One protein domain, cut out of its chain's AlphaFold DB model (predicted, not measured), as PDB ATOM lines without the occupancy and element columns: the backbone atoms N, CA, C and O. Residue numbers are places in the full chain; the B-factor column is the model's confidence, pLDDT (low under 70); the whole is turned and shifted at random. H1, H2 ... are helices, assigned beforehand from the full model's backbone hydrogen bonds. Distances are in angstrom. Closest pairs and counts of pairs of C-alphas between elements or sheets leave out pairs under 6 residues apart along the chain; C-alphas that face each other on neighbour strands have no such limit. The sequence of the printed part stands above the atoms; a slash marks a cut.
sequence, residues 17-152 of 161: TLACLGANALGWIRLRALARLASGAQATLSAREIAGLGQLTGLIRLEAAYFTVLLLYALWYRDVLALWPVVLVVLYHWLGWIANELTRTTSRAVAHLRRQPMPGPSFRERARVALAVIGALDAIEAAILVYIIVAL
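What this domain is: This is residues 17 to 152 of the 161 residues of an uncharacterized protein of bacterium HR10 (UniProt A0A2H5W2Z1). Four long helices, H1, H3, H4 and H6, make an elongated up-and-down bundle, each running against the one before, with short H2 and H5 side by side at one end. The printed part has 136 residues, six named helices, H1 to H6 in chain order, and no named strand: all helix. It is compact, radius of gyration of the C-alphas 16.4 A, spanning 52 by 26 by 23 A.

Where its parts are: H1, residues 17 to 38, 30.2 A, begins at C-alpha 17 (126.526, 166.817, 124.983) and has a kink of 39 degrees near residue 32. H2 is residues 47 to 54, H3 56 to 76, H4 83 to 103 and H5 105 to 115. H6, residues 121 to 152, 45.5 A, ends at C-alpha 152 (134.793, 171.010, 123.177).

How they stand to each other: H1, the hub, touches H6 at a shallow tilt of 16 degrees, opposite ways; the closest C-alphas, of Ala 38 and Arg 124, are 4.6 A apart. H3 and H4 form a helical hairpin, closest C-alphas Ala 64 and His 93, 5.1 A. H2 touches H5, closest C-alphas Ile 50 and Val 110, 6.1 A. H3 and H6 are apart. Every O i to N i+4 pair is within hydrogen-bond range in H2 to H6, and 16 of 18 in H1.

The domain as a whole: The farthest C-alphas, of Asp 79 and Arg 115, are 52.1 A apart. The printed part has no cut and no long link. Residues 41 to 43 have pLDDT under 70.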
ATOM      1  N   THR A  17     125.938 167.315 123.729       96.56
ATOM      2  CA  THR A  17     126.526 166.817 124.983       96.56
ATOM      3  C   THR A  17     125.761 167.339 126.199       96.56
ATOM      4  O   THR A  17     125.422 166.576 127.103       96.56
ATOM      5  N   LEU A  18     125.427 168.632 126.210       96.25
ATOM      6  CA  LEU A  18     124.622 169.242 127.270       96.25
ATOM      7  C   LEU A  18     123.197 168.671 127.303       96.25
ATOM      8  O   LEU A  18     122.658 168.409 128.379       96.25
ATOM      9  N   ALA A  19     122.599 168.433 126.134       94.69
ATOM     10  CA  ALA A  19     121.295 167.790 126.032       94.69
ATOM     11  C   ALA A  19     121.327 166.345 126.561       94.69
ATOM     12  O   ALA A  19     120.397 165.946 127.261       94.69
ATOM     13  N   CYS A  20     122.401 165.591 126.295       93.62
ATOM     14  CA  CYS A  20     122.606 164.246 126.838       93.62
ATOM     15  C   CYS A  20     122.679 164.267 128.371       93.62
ATOM     16  O   CYS A  20     121.980 163.504 129.029       93.62
ATOM     17  N   LEU A  21     123.420 165.213 128.960       91.44
ATOM     18  CA  LEU A  21     123.454 165.387 130.417       91.44
ATOM     19  C   LEU A  21     122.048 165.655 130.994       91.44
ATOM     20  O   LEU A  21     121.670 165.103 132.031       91.44
ATOM     21  N   GLY A  22     121.247 166.469 130.300       91.25
ATOM     22  CA  GLY A  22     119.843 166.700 130.646       91.25
ATOM     23  C   GLY A  22     118.970 165.444 130.519       91.25
ATOM     24  O   GLY A  22     118.100 165.212 131.364       91.25
ATOM     25  N   ALA A  23     119.209 164.611 129.503       90.12
ATOM     26  CA  ALA A  23     118.524 163.334 129.314       90.12
ATOM     27  C   ALA A  23     118.832 162.350 130.457       90.12
ATOM     28  O   ALA A  23     117.889 161.776 131.009       90.12
ATOM     29  N   ASN A  24     120.090 162.258 130.902       88.12
ATOM     30  CA  ASN A  24     120.481 161.434 132.053       88.12
ATOM     31  C   ASN A  24     119.773 161.896 133.330       88.12
ATOM     32  O   ASN A  24     119.176 161.094 134.055       88.12
ATOM     33  N   ALA A  25     119.745 163.210 133.585       88.88
ATOM     34  CA  ALA A  25     119.014 163.768 134.721       88.88
ATOM     35  C   ALA A  25     117.515 163.408 134.672       88.88
ATOM     36  O   ALA A  25     116.915 163.036 135.687       88.88
ATOM     37  N   LEU A  26     116.904 163.448 133.483       88.75
ATOM     38  CA  LEU A  26     115.522 163.011 133.281       88.75
ATOM     39  C   LEU A  26     115.349 161.497 133.513       88.75
ATOM     40  O   LEU A  26     114.326 161.080 134.068       88.75
ATOM     41  N   GLY A  27     116.335 160.681 133.136       89.06
ATOM     42  CA  GLY A  27     116.412 159.252 133.444       89.06
ATOM     43  C   GLY A  27     116.317 158.984 134.947       89.06
ATOM     44  O   GLY A  27     115.455 158.217 135.387       89.06
ATOM     45  N   TRP A  28     117.090 159.708 135.758       89.56
ATOM     46  CA  TRP A  28     117.041 159.610 137.222       89.56
ATOM     47  C   TRP A  28     115.698 160.012 137.822       89.56
ATOM     48  O   TRP A  28     115.189 159.334 138.719       89.56
ATOM     49  N   ILE A  29     115.071 161.072 137.302       87.06
ATOM     50  CA  ILE A  29     113.725 161.477 137.736       87.06
ATOM     51  C   ILE A  29     112.725 160.331 137.523       87.06
ATOM     52  O   ILE A  29     111.882 160.074 138.384       87.06
ATOM     53  N   ARG A  30     112.842 159.601 136.408       86.44
ATOM     54  CA  ARG A  30     111.987 158.443 136.094       86.44
ATOM     55  C   ARG A  30     112.319 157.227 136.961       86.44
ATOM     56  O   ARG A  30     111.406 156.514 137.380       86.44
ATOM     57  N   LEU A  31     113.595 157.013 137.282       88.31
ATOM     58  CA  LEU A  31     114.058 155.942 138.170       88.31
ATOM     59  C   LEU A  31     113.738 156.193 139.649       88.31
ATOM     60  O   LEU A  31     113.680 155.238 140.422       88.31
ATOM     61  N   ARG A  32     113.442 157.435 140.056       86.44
ATOM     62  CA  ARG A  32     113.067 157.784 141.440       86.44
ATOM     63  C   ARG A  32     111.937 156.911 141.987       86.44
ATOM     64  O   ARG A  32     111.958 156.524 143.154       86.44
ATOM     65  N   ALA A  33     110.957 156.578 141.149       80.19
ATOM     66  CA  ALA A  33     109.861 155.694 141.528       80.19
ATOM     67  C   ALA A  33     110.363 154.285 141.892       80.19
ATOM     68  O   ALA A  33     109.981 153.739 142.927       80.19
ATOM     69  N   LEU A  34     111.275 153.741 141.082       83.75
ATOM     70  CA  LEU A  34     111.922 152.456 141.333       83.75
ATOM     71  C   LEU A  34     112.817 152.511 142.580       83.75
ATOM     72  O   LEU A  34     112.816 151.562 143.357       83.75
ATOM     73  N   ALA A  35     113.508 153.629 142.818       86.00
ATOM     74  CA  ALA A  35     114.346 153.834 144.001       86.00
ATOM     75  C   ALA A  35     113.547 153.817 145.311       86.00
ATOM     76  O   ALA A  35     113.960 153.174 146.275       86.00
ATOM     77  N   ARG A  36     112.363 154.441 145.339       84.88
ATOM     78  CA  ARG A  36     111.464 154.370 146.507       84.88
ATOM     79  C   ARG A  36     110.936 152.955 146.749       84.88
ATOM     80  O   ARG A  36     110.866 152.518 147.892       84.88
ATOM     81  N   LEU A  37     110.589 152.220 145.687       82.00
ATOM     82  CA  LEU A  37     110.193 150.813 145.824       82.00
ATOM     83  C   LEU A  37     111.341 149.958 146.372       82.00
ATOM     84  O   LEU A  37     111.138 149.114 147.247       82.00
ATOM     85  N   ALA A  38     112.545 150.183 145.855       84.94
ATOM     86  CA  ALA A  38     113.770 149.499 146.237       84.94
ATOM     87  C   ALA A  38     114.146 149.736 147.713       84.94
ATOM     88  O   ALA A  38     114.590 148.794 148.372       84.94
ATOM     89  N   SER A  39     113.915 150.942 148.248       81.25
ATOM     90  CA  SER A  39     114.160 151.283 149.659       81.25
ATOM     91  C   SER A  39     113.088 150.770 150.626       81.25
ATOM     92  O   SER A  39     113.234 150.914 151.837       81.25
ATOM     93  N   GLY A  40     112.016 150.155 150.119       70.38
ATOM     94  CA  GLY A  40     110.937 149.622 150.947       70.38
ATOM     95  C   GLY A  40     109.960 150.676 151.464       70.38
ATOM     96  O   GLY A  40     109.111 150.332 152.284       70.38
ATOM     97  N   ALA A  41     110.021 151.916 150.962       68.25
ATOM     98  CA  ALA A  41     108.967 152.892 151.202       68.25
ATOM     99  C   ALA A  41     107.648 152.332 150.637       68.25
ATOM    100  O   ALA A  41     107.552 152.056 149.439       68.25
ATOM    101  N   GLN A  42     106.651 152.104 151.500       60.06
ATOM    102  CA  GLN A  42     105.342 151.550 151.133       60.06
ATOM    103  C   GLN A  42     104.523 152.564 150.319       60.06
ATOM    104  O   GLN A  42     103.566 153.154 150.808       60.06
ATOM    105  N   ALA A  43     104.905 152.787 149.064       63.72
ATOM    106  CA  ALA A  43     104.163 153.624 148.138       63.72
ATOM    107  C   ALA A  43     103.786 152.800 146.906       63.72
ATOM    108  O   ALA A  43     104.646 152.421 146.109       63.72
ATOM    109  N   THR A  44     102.491 152.531 146.754       76.19
ATOM    110  CA  THR A  44     101.906 152.052 145.499       76.19
ATOM    111  C   THR A  44     102.312 153.012 144.383       76.19
ATOM    112  O   THR A  44     102.072 154.216 144.489       76.19
ATOM    113  N   LEU A  45     102.946 152.507 143.323       81.50
ATOM    114  CA  LEU A  45     103.317 153.364 142.199       81.50
ATOM    115  C   LEU A  45     102.083 153.843 141.433       81.50
ATOM    116  O   LEU A  45     101.190 153.061 141.110       81.50
ATOM    117  N   SER A  46     102.081 155.122 141.070       86.19
ATOM    118  CA  SER A  46     101.077 155.689 140.174       86.19
ATOM    119  C   SER A  46     101.278 155.212 138.730       86.19
ATOM    120  O   SER A  46     102.389 154.897 138.291       86.19
ATOM    121  N   ALA A  47     100.207 155.240 137.931       85.31
ATOM    122  CA  ALA A  47     100.277 154.913 136.505       85.31
ATOM    123  C   ALA A  47     101.290 155.793 135.743       85.31
ATOM    124  O   ALA A  47     101.972 155.308 134.839       85.31
ATOM    125  N   ARG A  48     101.434 157.067 136.142       86.56
ATOM    126  CA  ARG A  48     102.398 158.011 135.556       86.56
ATOM    127  C   ARG A  48     103.844 157.597 135.827       86.56
ATOM    128  O   ARG A  48     104.674 157.670 134.927       86.56
ATOM    129  N   GLU A  49     104.142 157.130 137.033       86.88
ATOM    130  CA  GLU A  49     105.481 156.658 137.405       86.88
ATOM    131  C   GLU A  49     105.849 155.374 136.659       86.88
ATOM    132  O   GLU A  49     106.948 155.257 136.118       86.88
ATOM    133  N   ILE A  50     104.897 154.449 136.534       85.06
ATOM    134  CA  ILE A  50     105.080 153.218 135.760       85.06
ATOM    135  C   ILE A  50     105.277 153.533 134.266       85.06
ATOM    136  O   ILE A  50     106.134 152.934 133.612       85.06
ATOM    137  N   ALA A  51     104.523 154.487 133.710       85.56
ATOM    138  CA  ALA A  51     104.725 154.963 132.340       85.56
ATOM    139  C   ALA A  51     106.099 155.630 132.159       85.56
ATOM    140  O   ALA A  51     106.751 155.425 131.136       85.56
ATOM    141  N   GLY A  52     106.566 156.370 133.170       85.25
ATOM    142  CA  GLY A  52     107.893 156.978 133.203       85.25
ATOM    143  C   GLY A  52     109.022 155.958 133.057       85.25
ATOM    144  O   GLY A  52     109.941 156.201 132.275       85.25
ATOM    145  N   LEU A  53     108.908 154.804 133.725       84.94
ATOM    146  CA  LEU A  53     109.840 153.677 133.580       84.94
ATOM    147  C   LEU A  53     109.808 153.076 132.168       84.94
ATOM    148  O   LEU A  53     110.850 152.723 131.627       84.94
ATOM    149  N   GLY A  54     108.632 153.005 131.536       84.44
ATOM    150  CA  GLY A  54     108.496 152.511 130.159       84.44
ATOM    151  C   GLY A  54     109.198 153.378 129.111       84.44
ATOM    152  O   GLY A  54     109.579 152.879 128.059       84.44
ATOM    153  N   GLN A  55     109.416 154.658 129.408       88.69
ATOM    154  CA  GLN A  55     110.120 155.586 128.521       88.69
ATOM    155  C   GLN A  55     111.654 155.484 128.638       88.69
ATOM    156  O   GLN A  55     112.347 156.033 127.787       88.69
ATOM    157  N   LEU A  56     112.194 154.745 129.621       87.06
ATOM    158  CA  LEU A  56     113.644 154.534 129.769       87.06
ATOM    159  C   LEU A  56     114.261 153.859 128.540       87.06
ATOM    160  O   LEU A  56     115.375 154.183 128.160       87.06
ATOM    161  N   THR A  57     113.523 152.975 127.861       87.31
ATOM    162  CA  THR A  57     113.999 152.369 126.605       87.31
ATOM    163  C   THR A  57     114.232 153.415 125.513       87.31
ATOM    164  O   THR A  57     115.168 153.282 124.734       87.31
ATOM    165  N   GLY A  58     113.409 154.467 125.465       87.69
ATOM    166  CA  GLY A  58     113.615 155.580 124.540       87.69
ATOM    167  C   GLY A  58     114.864 156.394 124.876       87.69
ATOM    168  O   GLY A  58     115.586 156.775 123.961       87.69
ATOM    169  N   LEU A  59     115.144 156.604 126.167       89.50
ATOM    170  CA  LEU A  59     116.352 157.304 126.624       89.50
ATOM    171  C   LEU A  59     117.622 156.510 126.302       89.50
ATOM    172  O   LEU A  59     118.496 157.049 125.641       89.50
ATOM    173  N   ILE A  60     117.645 155.207 126.601       88.56
ATOM    174  CA  ILE A  60     118.777 154.321 126.273       88.56
ATOM    175  C   ILE A  60     119.096 154.356 124.765       88.56
ATOM    176  O   ILE A  60     120.254 154.399 124.357       88.56
ATOM    177  N   ARG A  61     118.061 154.359 123.911       91.38
ATOM    178  CA  ARG A  61     118.228 154.474 122.451       91.38
ATOM    179  C   ARG A  61     118.781 155.837 122.037       91.38
ATOM    180  O   ARG A  61     119.618 155.904 121.140       91.38
ATOM    181  N   LEU A  62     118.296 156.912 122.659       92.56
ATOM    182  CA  LEU A  62     118.748 158.274 122.386       92.56
ATOM    183  C   LEU A  62     120.220 158.455 122.776       92.56
ATOM    184  O   LEU A  62     120.988 158.989 121.982       92.56
ATOM    185  N   GLU A  63     120.614 157.968 123.951       92.31
ATOM    186  CA  GLU A  63     121.996 157.990 124.432       92.31
ATOM    187  C   GLU A  63     122.909 157.189 123.492       92.31
ATOM    188  O   GLU A  63     123.915 157.714 123.018       92.31
ATOM    189  N   ALA A  64     122.525 155.963 123.110       93.75
ATOM    190  CA  ALA A  64     123.291 155.160 122.152       93.75
ATOM    191  C   ALA A  64     123.482 155.874 120.798       93.75
ATOM    192  O   ALA A  64     124.578 155.853 120.226       93.75
ATOM    193  N   ALA A  65     122.440 156.542 120.292       95.62
ATOM    194  CA  ALA A  65     122.527 157.338 119.072       95.62
ATOM    195  C   ALA A  65     123.475 158.537 119.243       95.62
ATOM    196  O   ALA A  65     124.357 158.744 118.408       95.62
ATOM    197  N   TYR A  66     123.341 159.285 120.340       96.31
ATOM    198  CA  TYR A  66     124.215 160.412 120.660       96.31
ATOM    199  C   TYR A  66     125.687 159.987 120.758       96.31
ATOM    200  O   TYR A  66     126.533 160.566 120.078       96.31
ATOM    201  N   PHE A  67     126.005 158.943 121.527       96.06
ATOM    202  CA  PHE A  67     127.386 158.480 121.679       96.06
ATOM    203  C   PHE A  67     127.969 157.958 120.361       96.06
ATOM    204  O   PHE A  67     129.156 158.144 120.097       96.06
ATOM    205  N   THR A  68     127.141 157.384 119.485       97.00
ATOM    206  CA  THR A  68     127.565 157.024 118.123       97.00
ATOM    207  C   THR A  68     127.957 158.267 117.319       97.00
ATOM    208  O   THR A  68     129.005 158.281 116.676       97.00
ATOM    209  N   VAL A  69     127.163 159.339 117.390       97.44
ATOM    210  CA  VAL A  69     127.477 160.621 116.738       97.44
ATOM    211  C   VAL A  69     128.743 161.253 117.330       97.44
ATOM    212  O   VAL A  69     129.594 161.730 116.578       97.44
ATOM    213  N   LEU A  70     128.923 161.193 118.652       97.50
ATOM    214  CA  LEU A  70     130.140 161.645 119.329       97.50
ATOM    215  C   LEU A  70     131.380 160.869 118.860       97.50
ATOM    216  O   LEU A  70     132.433 161.466 118.648       97.50
ATOM    217  N   LEU A  71     131.267 159.553 118.662       97.56
ATOM    218  CA  LEU A  71     132.357 158.737 118.129       97.56
ATOM    219  C   LEU A  71     132.736 159.161 116.712       97.56
ATOM    220  O   LEU A  71     133.917 159.342 116.432       97.56
ATOM    221  N   LEU A  72     131.751 159.359 115.834       97.75
ATOM    222  CA  LEU A  72     132.004 159.849 114.476       97.75
ATOM    223  C   LEU A  72     132.717 161.207 114.501       97.75
ATOM    224  O   LEU A  72     133.694 161.403 113.779       97.75
ATOM    225  N   TYR A  73     132.283 162.107 115.384       97.25
ATOM    226  CA  TYR A  73     132.942 163.390 115.602       97.25
ATOM    227  C   TYR A  73     134.393 163.224 116.078       97.25
ATOM    228  O   TYR A  73     135.295 163.823 115.496       97.25
ATOM    229  N   ALA A  74     134.648 162.379 117.082       96.62
ATOM    230  CA  ALA A  74     135.992 162.137 117.613       96.62
ATOM    231  C   ALA A  74     136.933 161.502 116.571       96.62
ATOM    232  O   ALA A  74     138.127 161.794 116.548       96.62
ATOM    233  N   LEU A  75     136.404 160.656 115.682       96.69
ATOM    234  CA  LEU A  75     137.170 160.066 114.581       96.69
ATOM    235  C   LEU A  75     137.559 161.099 113.518       96.69
ATOM    236  O   LEU A  75     138.644 160.986 112.936       96.69
ATOM    237  N   TRP A  76     136.685 162.080 113.275       95.50
ATOM    238  CA  TRP A  76     136.897 163.149 112.300       95.50
ATOM    239  C   TRP A  76     137.808 164.261 112.840       95.50
ATOM    240  O   TRP A  76     138.649 164.783 112.111       95.50
ATOM    241  N   TYR A  77     137.689 164.584 114.131       94.19
ATOM    242  CA  TYR A  77     138.434 165.642 114.819       94.19
ATOM    243  C   TYR A  77     139.280 165.068 115.965       94.19
ATOM    244  O   TYR A  77     139.019 165.300 117.148       94.19
ATOM    245  N   ARG A  78     140.312 164.303 115.590       91.06
ATOM    246  CA  ARG A  78     141.112 163.462 116.502       91.06
ATOM    247  C   ARG A  78     141.835 164.220 117.614       91.06
ATOM    248  O   ARG A  78     142.088 163.643 118.663       91.06
ATOM    249  N   ASP A  79     142.132 165.498 117.401       91.88
ATOM    250  CA  ASP A  79     142.863 166.324 118.368       91.88
ATOM    251  C   ASP A  79     141.953 166.965 119.432       91.88
ATOM    252  O   ASP A  79     142.443 167.633 120.342       91.88
ATOM    253  N   VAL A  80     140.628 166.781 119.334       94.88
ATOM    254  CA  VAL A  80     139.664 167.374 120.276       94.88
ATOM    255  C   VAL A  80     139.380 166.445 121.454       94.88
ATOM    256  O   VAL A  80     139.319 166.904 122.592       94.88
ATOM    257  N   LEU A  81     139.196 165.146 121.200       95.69
ATOM    258  CA  LEU A  81     138.777 164.170 122.208       95.69
ATOM    259  C   LEU A  81     139.710 162.961 122.227       95.69
ATOM    260  O   LEU A  81     140.040 162.389 121.192       95.69
ATOM    261  N   ALA A  82     140.054 162.502 123.428       94.31
ATOM    262  CA  ALA A  82     140.662 161.200 123.621       94.31
ATOM    263  C   ALA A  82     139.660 160.119 123.197       94.31
ATOM    264  O   ALA A  82     138.528 160.075 123.681       94.31
ATOM    265  N   LEU A  83     140.088 159.225 122.306       93.62
ATOM    266  CA  LEU A  83     139.188 158.245 121.698       93.62
ATOM    267  C   LEU A  83     138.704 157.186 122.700       93.62
ATOM    268  O   LEU A  83     137.571 156.725 122.611       93.62
ATOM    269  N   TRP A  84     139.543 156.807 123.666       93.12
ATOM    270  CA  TRP A  84     139.245 155.698 124.576       93.12
ATOM    271  C   TRP A  84     138.018 155.936 125.478       93.12
ATOM    272  O   TRP A  84     137.130 155.084 125.468       93.12
ATOM    273  N   PRO A  85     137.878 157.082 126.180       92.81
ATOM    274  CA  PRO A  85     136.648 157.402 126.907       92.81
ATOM    275  C   PRO A  85     135.395 157.342 126.030       92.81
ATOM    276  O   PRO A  85     134.380 156.807 126.463       92.81
ATOM    277  N   VAL A  86     135.486 157.837 124.788       94.88
ATOM    278  CA  VAL A  86     134.371 157.849 123.828       94.88
ATOM    279  C   VAL A  86     133.987 156.427 123.415       94.88
ATOM    280  O   VAL A  86     132.812 156.072 123.430       94.88
ATOM    281  N   VAL A  87     134.965 155.576 123.103       95.12
ATOM    282  CA  VAL A  87     134.719 154.168 122.759       95.12
ATOM    283  C   VAL A  87     134.075 153.418 123.924       95.12
ATOM    284  O   VAL A  87     133.124 152.668 123.707       95.12
ATOM    285  N   LEU A  88     134.537 153.641 125.157       92.50
ATOM    286  CA  LEU A  88     133.968 152.995 126.341       92.50
ATOM    287  C   LEU A  88     132.482 153.323 126.524       92.50
ATOM    288  O   LEU A  88     131.681 152.402 126.686       92.50
ATOM    289  N   VAL A  89     132.097 154.604 126.454       93.31
ATOM    290  CA  VAL A  89     130.685 155.003 126.618       93.31
ATOM    291  C   VAL A  89     129.812 154.509 125.470       93.31
ATOM    292  O   VAL A  89     128.691 154.074 125.717       93.31
ATOM    293  N   VAL A  90     130.324 154.482 124.236       95.38
ATOM    294  CA  VAL A  90     129.609 153.898 123.090       95.38
ATOM    295  C   VAL A  90     129.320 152.424 123.337       95.38
ATOM    296  O   VAL A  90     128.170 152.001 123.244       95.38
ATOM    297  N   LEU A  91     130.350 151.639 123.667       94.06
ATOM    298  CA  LEU A  91     130.201 150.202 123.888       94.06
ATOM    299  C   LEU A  91     129.230 149.921 125.031       94.06
ATOM    300  O   LEU A  91     128.347 149.079 124.885       94.06
ATOM    301  N   TYR A  92     129.355 150.652 126.137       91.38
ATOM    302  CA  TYR A  92     128.452 150.541 127.275       91.38
ATOM    303  C   TYR A  92     126.981 150.761 126.874       91.38
ATOM    304  O   TYR A  92     126.147 149.897 127.152       91.38
ATOM    305  N   HIS A  93     126.662 151.843 126.161       93.50
ATOM    306  CA  HIS A  93     125.281 152.141 125.760       93.50
ATOM    307  C   HIS A  93     124.733 151.158 124.733       93.50
ATOM    308  O   HIS A  93     123.578 150.745 124.830       93.50
ATOM    309  N   TRP A  94     125.553 150.740 123.770       94.94
ATOM    310  CA  TRP A  94     125.151 149.725 122.802       94.94
ATOM    311  C   TRP A  94     124.877 148.383 123.478       94.94
ATOM    312  O   TRP A  94     123.847 147.765 123.208       94.94
ATOM    313  N   LEU A  95     125.739 147.949 124.400       93.81
ATOM    314  CA  LEU A  95     125.520 146.727 125.174       93.81
ATOM    315  C   LEU A  95     124.276 146.841 126.059       93.81
ATOM    316  O   LEU A  95     123.471 145.910 126.086       93.81
ATOM    317  N   GLY A  96     124.079 147.975 126.736       91.25
ATOM    318  CA  GLY A  96     122.892 148.243 127.549       91.25
ATOM    319  C   GLY A  96     121.604 148.215 126.724       91.25
ATOM    320  O   GLY A  96     120.624 147.569 127.112       91.25
ATOM    321  N   TRP A  97     121.621 148.839 125.545       93.75
ATOM    322  CA  TRP A  97     120.500 148.826 124.615       93.75
ATOM    323  C   TRP A  97     120.203 147.413 124.106       93.75
ATOM    324  O   TRP A  97     119.077 146.936 124.269       93.75
ATOM    325  N   ILE A  98     121.202 146.714 123.560       93.62
ATOM    326  CA  ILE A  98     121.057 145.348 123.040       93.62
ATOM    327  C   ILE A  98     120.547 144.414 124.137       93.62
ATOM    328  O   ILE A  98     119.583 143.677 123.924       93.62
ATOM    329  N   ALA A  99     121.138 144.470 125.333       90.75
ATOM    330  CA  ALA A  99     120.699 143.664 126.461       90.75
ATOM    331  C   ALA A  99     119.233 143.952 126.802       90.75
ATOM    332  O   ALA A  99     118.459 143.010 126.995       90.75
ATOM    333  N   ASN A 100     118.815 145.220 126.828       91.38
ATOM    334  CA  ASN A 100     117.425 145.576 127.090       91.38
ATOM    335  C   ASN A 100     116.464 145.083 125.996       91.38
ATOM    336  O   ASN A 100     115.385 144.604 126.340       91.38
ATOM    337  N   GLU A 101     116.830 145.147 124.714       90.88
ATOM    338  CA  GLU A 101     115.999 144.636 123.610       90.88
ATOM    339  C   GLU A 101     115.871 143.109 123.657       90.88
ATOM    340  O   GLU A 101     114.759 142.575 123.642       90.88
ATOM    341  N   LEU A 102     116.998 142.402 123.796       93.31
ATOM    342  CA  LEU A 102     117.038 140.937 123.830       93.31
ATOM    343  C   LEU A 102     116.264 140.381 125.023       93.31
ATOM    344  O   LEU A 102     115.486 139.435 124.906       93.31
ATOM    345  N   THR A 103     116.457 140.988 126.192       90.06
ATOM    346  CA  THR A 103     115.824 140.526 127.429       90.06
ATOM    347  C   THR A 103     114.479 141.196 127.685       90.06
ATOM    348  O   THR A 103     113.787 140.825 128.632       90.06
ATOM    349  N   ARG A 104     114.087 142.202 126.898       89.88
ATOM    350  CA  ARG A 104     112.877 143.011 127.107       89.88
ATOM    351  C   ARG A 104     112.743 143.548 128.538       89.88
ATOM    352  O   ARG A 104     111.624 143.659 129.048       89.88
ATOM    353  N   THR A 105     113.861 143.823 129.218       87.44
ATOM    354  CA  THR A 105     113.910 144.022 130.678       87.44
ATOM    355  C   THR A 105     113.008 145.160 131.144       87.44
ATOM    356  O   THR A 105     112.157 144.928 132.007       87.44
ATOM    357  N   THR A 106     113.094 146.346 130.532       86.31
ATOM    358  CA  THR A 106     112.227 147.481 130.890       86.31
ATOM    359  C   THR A 106     110.746 147.139 130.706       86.31
ATOM    360  O   THR A 106     109.936 147.375 131.601       86.31
ATOM    361  N   SER A 107     110.376 146.519 129.579       88.38
ATOM    362  CA  SER A 107     108.974 146.183 129.297       88.38
ATOM    363  C   SER A 107     108.415 145.128 130.261       88.38
ATOM    364  O   SER A 107     107.288 145.269 130.741       88.38
ATOM    365  N   ARG A 108     109.213 144.108 130.616       89.00
ATOM    366  CA  ARG A 108     108.833 143.072 131.587       89.00
ATOM    367  C   ARG A 108     108.683 143.658 132.986       89.00
ATOM    368  O   ARG A 108     107.718 143.324 133.670       89.00
ATOM    369  N   ALA A 109     109.583 144.555 133.388       86.75
ATOM    370  CA  ALA A 109     109.493 145.260 134.662       86.75
ATOM    371  C   ALA A 109     108.227 146.129 134.738       86.75
ATOM    372  O   ALA A 109     107.476 146.032 135.705       86.75
ATOM    373  N   VAL A 110     107.924 146.900 133.688       89.25
ATOM    374  CA  VAL A 110     106.694 147.703 133.598       89.25
ATOM    375  C   VAL A 110     105.445 146.819 133.646       89.25
ATOM    376  O   VAL A 110     104.527 147.094 134.415       89.25
ATOM    377  N   ALA A 111     105.406 145.728 132.878       89.44
ATOM    378  CA  ALA A 111     104.281 144.792 132.881       89.44
ATOM    379  C   ALA A 111     104.099 144.080 134.232       89.44
ATOM    380  O   ALA A 111     102.977 143.737 134.608       89.44
ATOM    381  N   HIS A 112     105.187 143.837 134.966       87.69
ATOM    382  CA  HIS A 112     105.127 143.315 136.327       87.69
ATOM    383  C   HIS A 112     104.549 144.359 137.288       87.69
ATOM    384  O   HIS A 112     103.574 144.061 137.966       87.69
ATOM    385  N   LEU A 113     105.055 145.595 137.270       86.25
ATOM    386  CA  LEU A 113     104.590 146.677 138.146       86.25
ATOM    387  C   LEU A 113     103.135 147.089 137.885       86.25
ATOM    388  O   LEU A 113     102.434 147.468 138.815       86.25
ATOM    389  N   ARG A 114     102.644 146.973 136.644       87.62
ATOM    390  CA  ARG A 114     101.214 147.171 136.336       87.62
ATOM    391  C   ARG A 114     100.319 146.110 136.974       87.62
ATOM    392  O   ARG A 114      99.203 146.423 137.364       87.62
ATOM    393  N   ARG A 115     100.792 144.860 137.051       87.06
ATOM    394  CA  ARG A 115     100.046 143.734 137.640       87.06
ATOM    395  C   ARG A 115     100.187 143.674 139.157       87.06
ATOM    396  O   ARG A 115      99.248 143.292 139.841       87.06
ATOM    397  N   GLN A 116     101.360 144.028 139.671       83.50
ATOM    398  CA  GLN A 116     101.708 144.019 141.088       83.50
ATOM    399  C   GLN A 116     102.412 145.338 141.442       83.50
ATOM    400  O   GLN A 116     103.642 145.403 141.452       83.50
ATOM    401  N   PRO A 117     101.641 146.401 141.741       75.94
ATOM    402  CA  PRO A 117     102.188 147.723 142.060       75.94
ATOM    403  C   PRO A 117     102.980 147.765 143.374       75.94
ATOM    404  O   PRO A 117     103.752 148.695 143.598       75.94
ATOM    405  N   MET A 118     102.797 146.751 144.228       78.56
ATOM    406  CA  MET A 118     103.560 146.505 145.453       78.56
ATOM    407  C   MET A 118     104.352 145.198 145.302       78.56
ATOM    408  O   MET A 118     103.893 144.139 145.734       78.56
ATOM    409  N   PRO A 119     105.515 145.230 144.635       77.94
ATOM    410  CA  PRO A 119     106.252 144.018 144.323       77.94
ATOM    411  C   PRO A 119     106.944 143.428 145.564       77.94
ATOM    412  O   PRO A 119     107.372 144.140 146.478       77.94
ATOM    413  N   GLY A 120     107.081 142.100 145.580       83.69
ATOM    414  CA  GLY A 120     107.685 141.352 146.684       83.69
ATOM    415  C   GLY A 120     109.180 141.649 146.923       83.69
ATOM    416  O   GLY A 120     109.837 142.334 146.132       83.69
ATOM    417  N   PRO A 121     109.764 141.124 148.018       83.56
ATOM    418  CA  PRO A 121     111.150 141.396 148.420       83.56
ATOM    419  C   PRO A 121     112.194 141.048 147.345       83.56
ATOM    420  O   PRO A 121     113.110 141.839 147.128       83.56
ATOM    421  N   SER A 122     112.011 139.952 146.601       87.06
ATOM    422  CA  SER A 122     112.937 139.530 145.537       87.06
ATOM    423  C   SER A 122     113.018 140.519 144.367       87.06
ATOM    424  O   SER A 122     114.082 140.735 143.793       87.06
ATOM    425  N   PHE A 123     111.908 141.172 144.008       86.31
ATOM    426  CA  PHE A 123     111.922 142.231 142.998       86.31
ATOM    427  C   PHE A 123     112.627 143.482 143.524       86.31
ATOM    428  O   PHE A 123     113.430 144.070 142.803       86.31
ATOM    429  N   ARG A 124     112.363 143.872 144.777       86.69
ATOM    430  CA  ARG A 124     112.996 145.042 145.406       86.69
ATOM    431  C   ARG A 124     114.510 144.896 145.506       86.69
ATOM    432  O   ARG A 124     115.227 145.868 145.310       86.69
ATOM    433  N   GLU A 125     115.002 143.696 145.795       88.06
ATOM    434  CA  GLU A 125     116.436 143.399 145.808       88.06
ATOM    435  C   GLU A 125     117.065 143.534 144.417       88.06
ATOM    436  O   GLU A 125     118.032 144.275 144.255       88.06
ATOM    437  N   ARG A 126     116.457 142.934 143.383       89.38
ATOM    438  CA  ARG A 126     116.916 143.115 141.995       89.38
ATOM    439  C   ARG A 126     116.887 144.579 141.555       89.38
ATOM    440  O   ARG A 126     117.811 145.030 140.891       89.38
ATOM    441  N   ALA A 127     115.851 145.322 141.945       88.19
ATOM    442  CA  ALA A 127     115.744 146.750 141.667       88.19
ATOM    443  C   ALA A 127     116.855 147.555 142.360       88.19
ATOM    444  O   ALA A 127     117.430 148.435 141.730       88.19
ATOM    445  N   ARG A 128     117.206 147.232 143.617       90.81
ATOM    446  CA  ARG A 128     118.346 147.845 144.325       90.81
ATOM    447  C   ARG A 128     119.661 147.597 143.599       90.81
ATOM    448  O   ARG A 128     120.394 148.550 143.361       90.81
ATOM    449  N   VAL A 129     119.935 146.349 143.219       92.06
ATOM    450  CA  VAL A 129     121.161 145.996 142.484       92.06
ATOM    451  C   VAL A 129     121.216 146.735 141.148       92.06
ATOM    452  O   VAL A 129     122.228 147.354 140.838       92.06
ATOM    453  N   ALA A 130     120.116 146.744 140.388       89.69
ATOM    454  CA  ALA A 130     120.047 147.462 139.120       89.69
ATOM    455  C   ALA A 130     120.295 148.970 139.292       89.69
ATOM    456  O   ALA A 130     121.090 149.539 138.556       89.69
ATOM    457  N   LEU A 131     119.669 149.609 140.286       91.69
ATOM    458  CA  LEU A 131     119.874 151.031 140.577       91.69
ATOM    459  C   LEU A 131     121.306 151.345 141.018       91.69
ATOM    460  O   LEU A 131     121.825 152.389 140.644       91.69
ATOM    461  N   ALA A 132     121.944 150.461 141.789       92.50
ATOM    462  CA  ALA A 132     123.337 150.632 142.193       92.50
ATOM    463  C   ALA A 132     124.288 150.542 140.991       92.50
ATOM    464  O   ALA A 132     125.176 151.377 140.849       92.50
ATOM    465  N   VAL A 133     124.067 149.566 140.103       91.25
ATOM    466  CA  VAL A 133     124.856 149.392 138.875       91.25
ATOM    467  C   VAL A 133     124.668 150.581 137.931       91.25
ATOM    468  O   VAL A 133     125.659 151.164 137.507       91.25
ATOM    469  N   ILE A 134     123.419 150.984 137.665       90.12
ATOM    470  CA  ILE A 134     123.109 152.178 136.858       90.12
ATOM    471  C   ILE A 134     123.747 153.420 137.493       90.12
ATOM    472  O   ILE A 134     124.417 154.175 136.807       90.12
ATOM    473  N   GLY A 135     123.632 153.588 138.815       90.81
ATOM    474  CA  GLY A 135     124.261 154.678 139.569       90.81
ATOM    475  C   GLY A 135     125.767 154.783 139.376       90.81
ATOM    476  O   GLY A 135     126.284 155.871 139.137       90.81
ATOM    477  N   ALA A 136     126.474 153.658 139.472       92.44
ATOM    478  CA  ALA A 136     127.918 153.629 139.282       92.44
ATOM    479  C   ALA A 136     128.314 153.965 137.836       92.44
ATOM    480  O   ALA A 136     129.259 154.722 137.618       92.44
ATOM    481  N   LEU A 137     127.584 153.426 136.858       91.06
ATOM    482  CA  LEU A 137     127.850 153.651 135.437       91.06
ATOM    483  C   LEU A 137     127.564 155.102 135.033       91.06
ATOM    484  O   LEU A 137     128.426 155.731 134.426       91.06
ATOM    485  N   ASP A 138     126.439 155.667 135.472       90.88
ATOM    486  CA  ASP A 138     126.088 157.069 135.232       90.88
ATOM    487  C   ASP A 138     127.080 158.038 135.883       90.88
ATOM    488  O   ASP A 138     127.354 159.099 135.331       90.88
ATOM    489  N   ALA A 139     127.645 157.702 137.048       91.94
ATOM    490  CA  ALA A 139     128.665 158.538 137.681       91.94
ATOM    491  C   ALA A 139     129.957 158.590 136.846       91.94
ATOM    492  O   ALA A 139     130.550 159.659 136.678       91.94
ATOM    493  N   ILE A 140     130.375 157.444 136.295       92.12
ATOM    494  CA  ILE A 140     131.515 157.363 135.372       92.12
ATOM    495  C   ILE A 140     131.204 158.150 134.097       92.12
ATOM    496  O   ILE A 140     132.023 158.947 133.638       92.12
ATOM    497  N   GLU A 141     130.009 157.967 133.544       93.06
ATOM    498  CA  GLU A 141     129.565 158.673 132.351       93.06
ATOM    499  C   GLU A 141     129.513 160.187 132.561       93.06
ATOM    500  O   GLU A 141     130.007 160.933 131.720       93.06
ATOM    501  N   ALA A 142     129.000 160.661 133.697       93.00
ATOM    502  CA  ALA A 142     128.961 162.079 134.026       93.00
ATOM    503  C   ALA A 142     130.370 162.691 134.039       93.00
ATOM    504  O   ALA A 142     130.571 163.777 133.495       93.00
ATOM    505  N   ALA A 143     131.364 161.987 134.590       94.75
ATOM    506  CA  ALA A 143     132.754 162.433 134.543       94.75
ATOM    507  C   ALA A 143     133.283 162.525 133.098       94.75
ATOM    508  O   ALA A 143     133.967 163.490 132.746       94.75
ATOM    509  N   ILE A 144     132.925 161.563 132.240       94.50
ATOM    510  CA  ILE A 144     133.291 161.560 130.816       94.50
ATOM    511  C   ILE A 144     132.593 162.702 130.062       94.50
ATOM    512  O   ILE A 144     133.242 163.401 129.285       94.50
ATOM    513  N   LEU A 145     131.307 162.952 130.315       94.88
ATOM    514  CA  LEU A 145     130.552 164.059 129.719       94.88
ATOM    515  C   LEU A 145     131.123 165.418 130.132       94.88
ATOM    516  O   LEU A 145     131.286 166.287 129.280       94.88
ATOM    517  N   VAL A 146     131.496 165.597 131.403       96.06
ATOM    518  CA  VAL A 146     132.175 166.817 131.873       96.06
ATOM    519  C   VAL A 146     133.501 167.016 131.141       96.06
ATOM    520  O   VAL A 146     133.775 168.116 130.661       96.06
ATOM    521  N   TYR A 147     134.298 165.954 130.996       96.38
ATOM    522  CA  TYR A 147     135.520 165.994 130.195       96.38
ATOM    523  C   TYR A 147     135.245 166.437 128.745       96.38
ATOM    524  O   TYR A 147     135.907 167.353 128.255       96.38
ATOM    525  N   ILE A 148     134.248 165.842 128.079       96.75
ATOM    526  CA  ILE A 148     133.867 166.179 126.697       96.75
ATOM    527  C   ILE A 148     133.457 167.652 126.593       96.75
ATOM    528  O   ILE A 148     133.947 168.355 125.714       96.75
ATOM    529  N   ILE A 149     132.617 168.145 127.510       97.31
ATOM    530  CA  ILE A 149     132.178 169.550 127.548       97.31
ATOM    531  C   ILE A 149     133.384 170.488 127.617       97.31
ATOM    532  O   ILE A 149     133.486 171.423 126.822       97.31
ATOM    533  N   VAL A 150     134.314 170.228 128.542       97.75
ATOM    534  CA  VAL A 150     135.516 171.053 128.716       97.75
ATOM    535  C   VAL A 150     136.390 171.013 127.462       97.75
ATOM    536  O   VAL A 150     136.834 172.064 127.000       97.75
ATOM    537  N   ALA A 151     136.604 169.834 126.877       96.88
ATOM    538  CA  ALA A 151     137.416 169.673 125.676       96.88
ATOM    539  C   ALA A 151     136.821 170.407 124.459       96.88
ATOM    540  O   ALA A 151     137.533 171.133 123.759       96.88
ATOM    541  N   LEU A 152     135.505 170.296 124.243       96.75
ATOM    542  CA  LEU A 152     134.793 171.010 123.177       96.75
ATOM    543  C   LEU A 152     134.845 172.531 123.387       96.75
ATOM    544  O   LEU A 152     135.146 173.270 122.452       96.75
TER     545      LEU A 152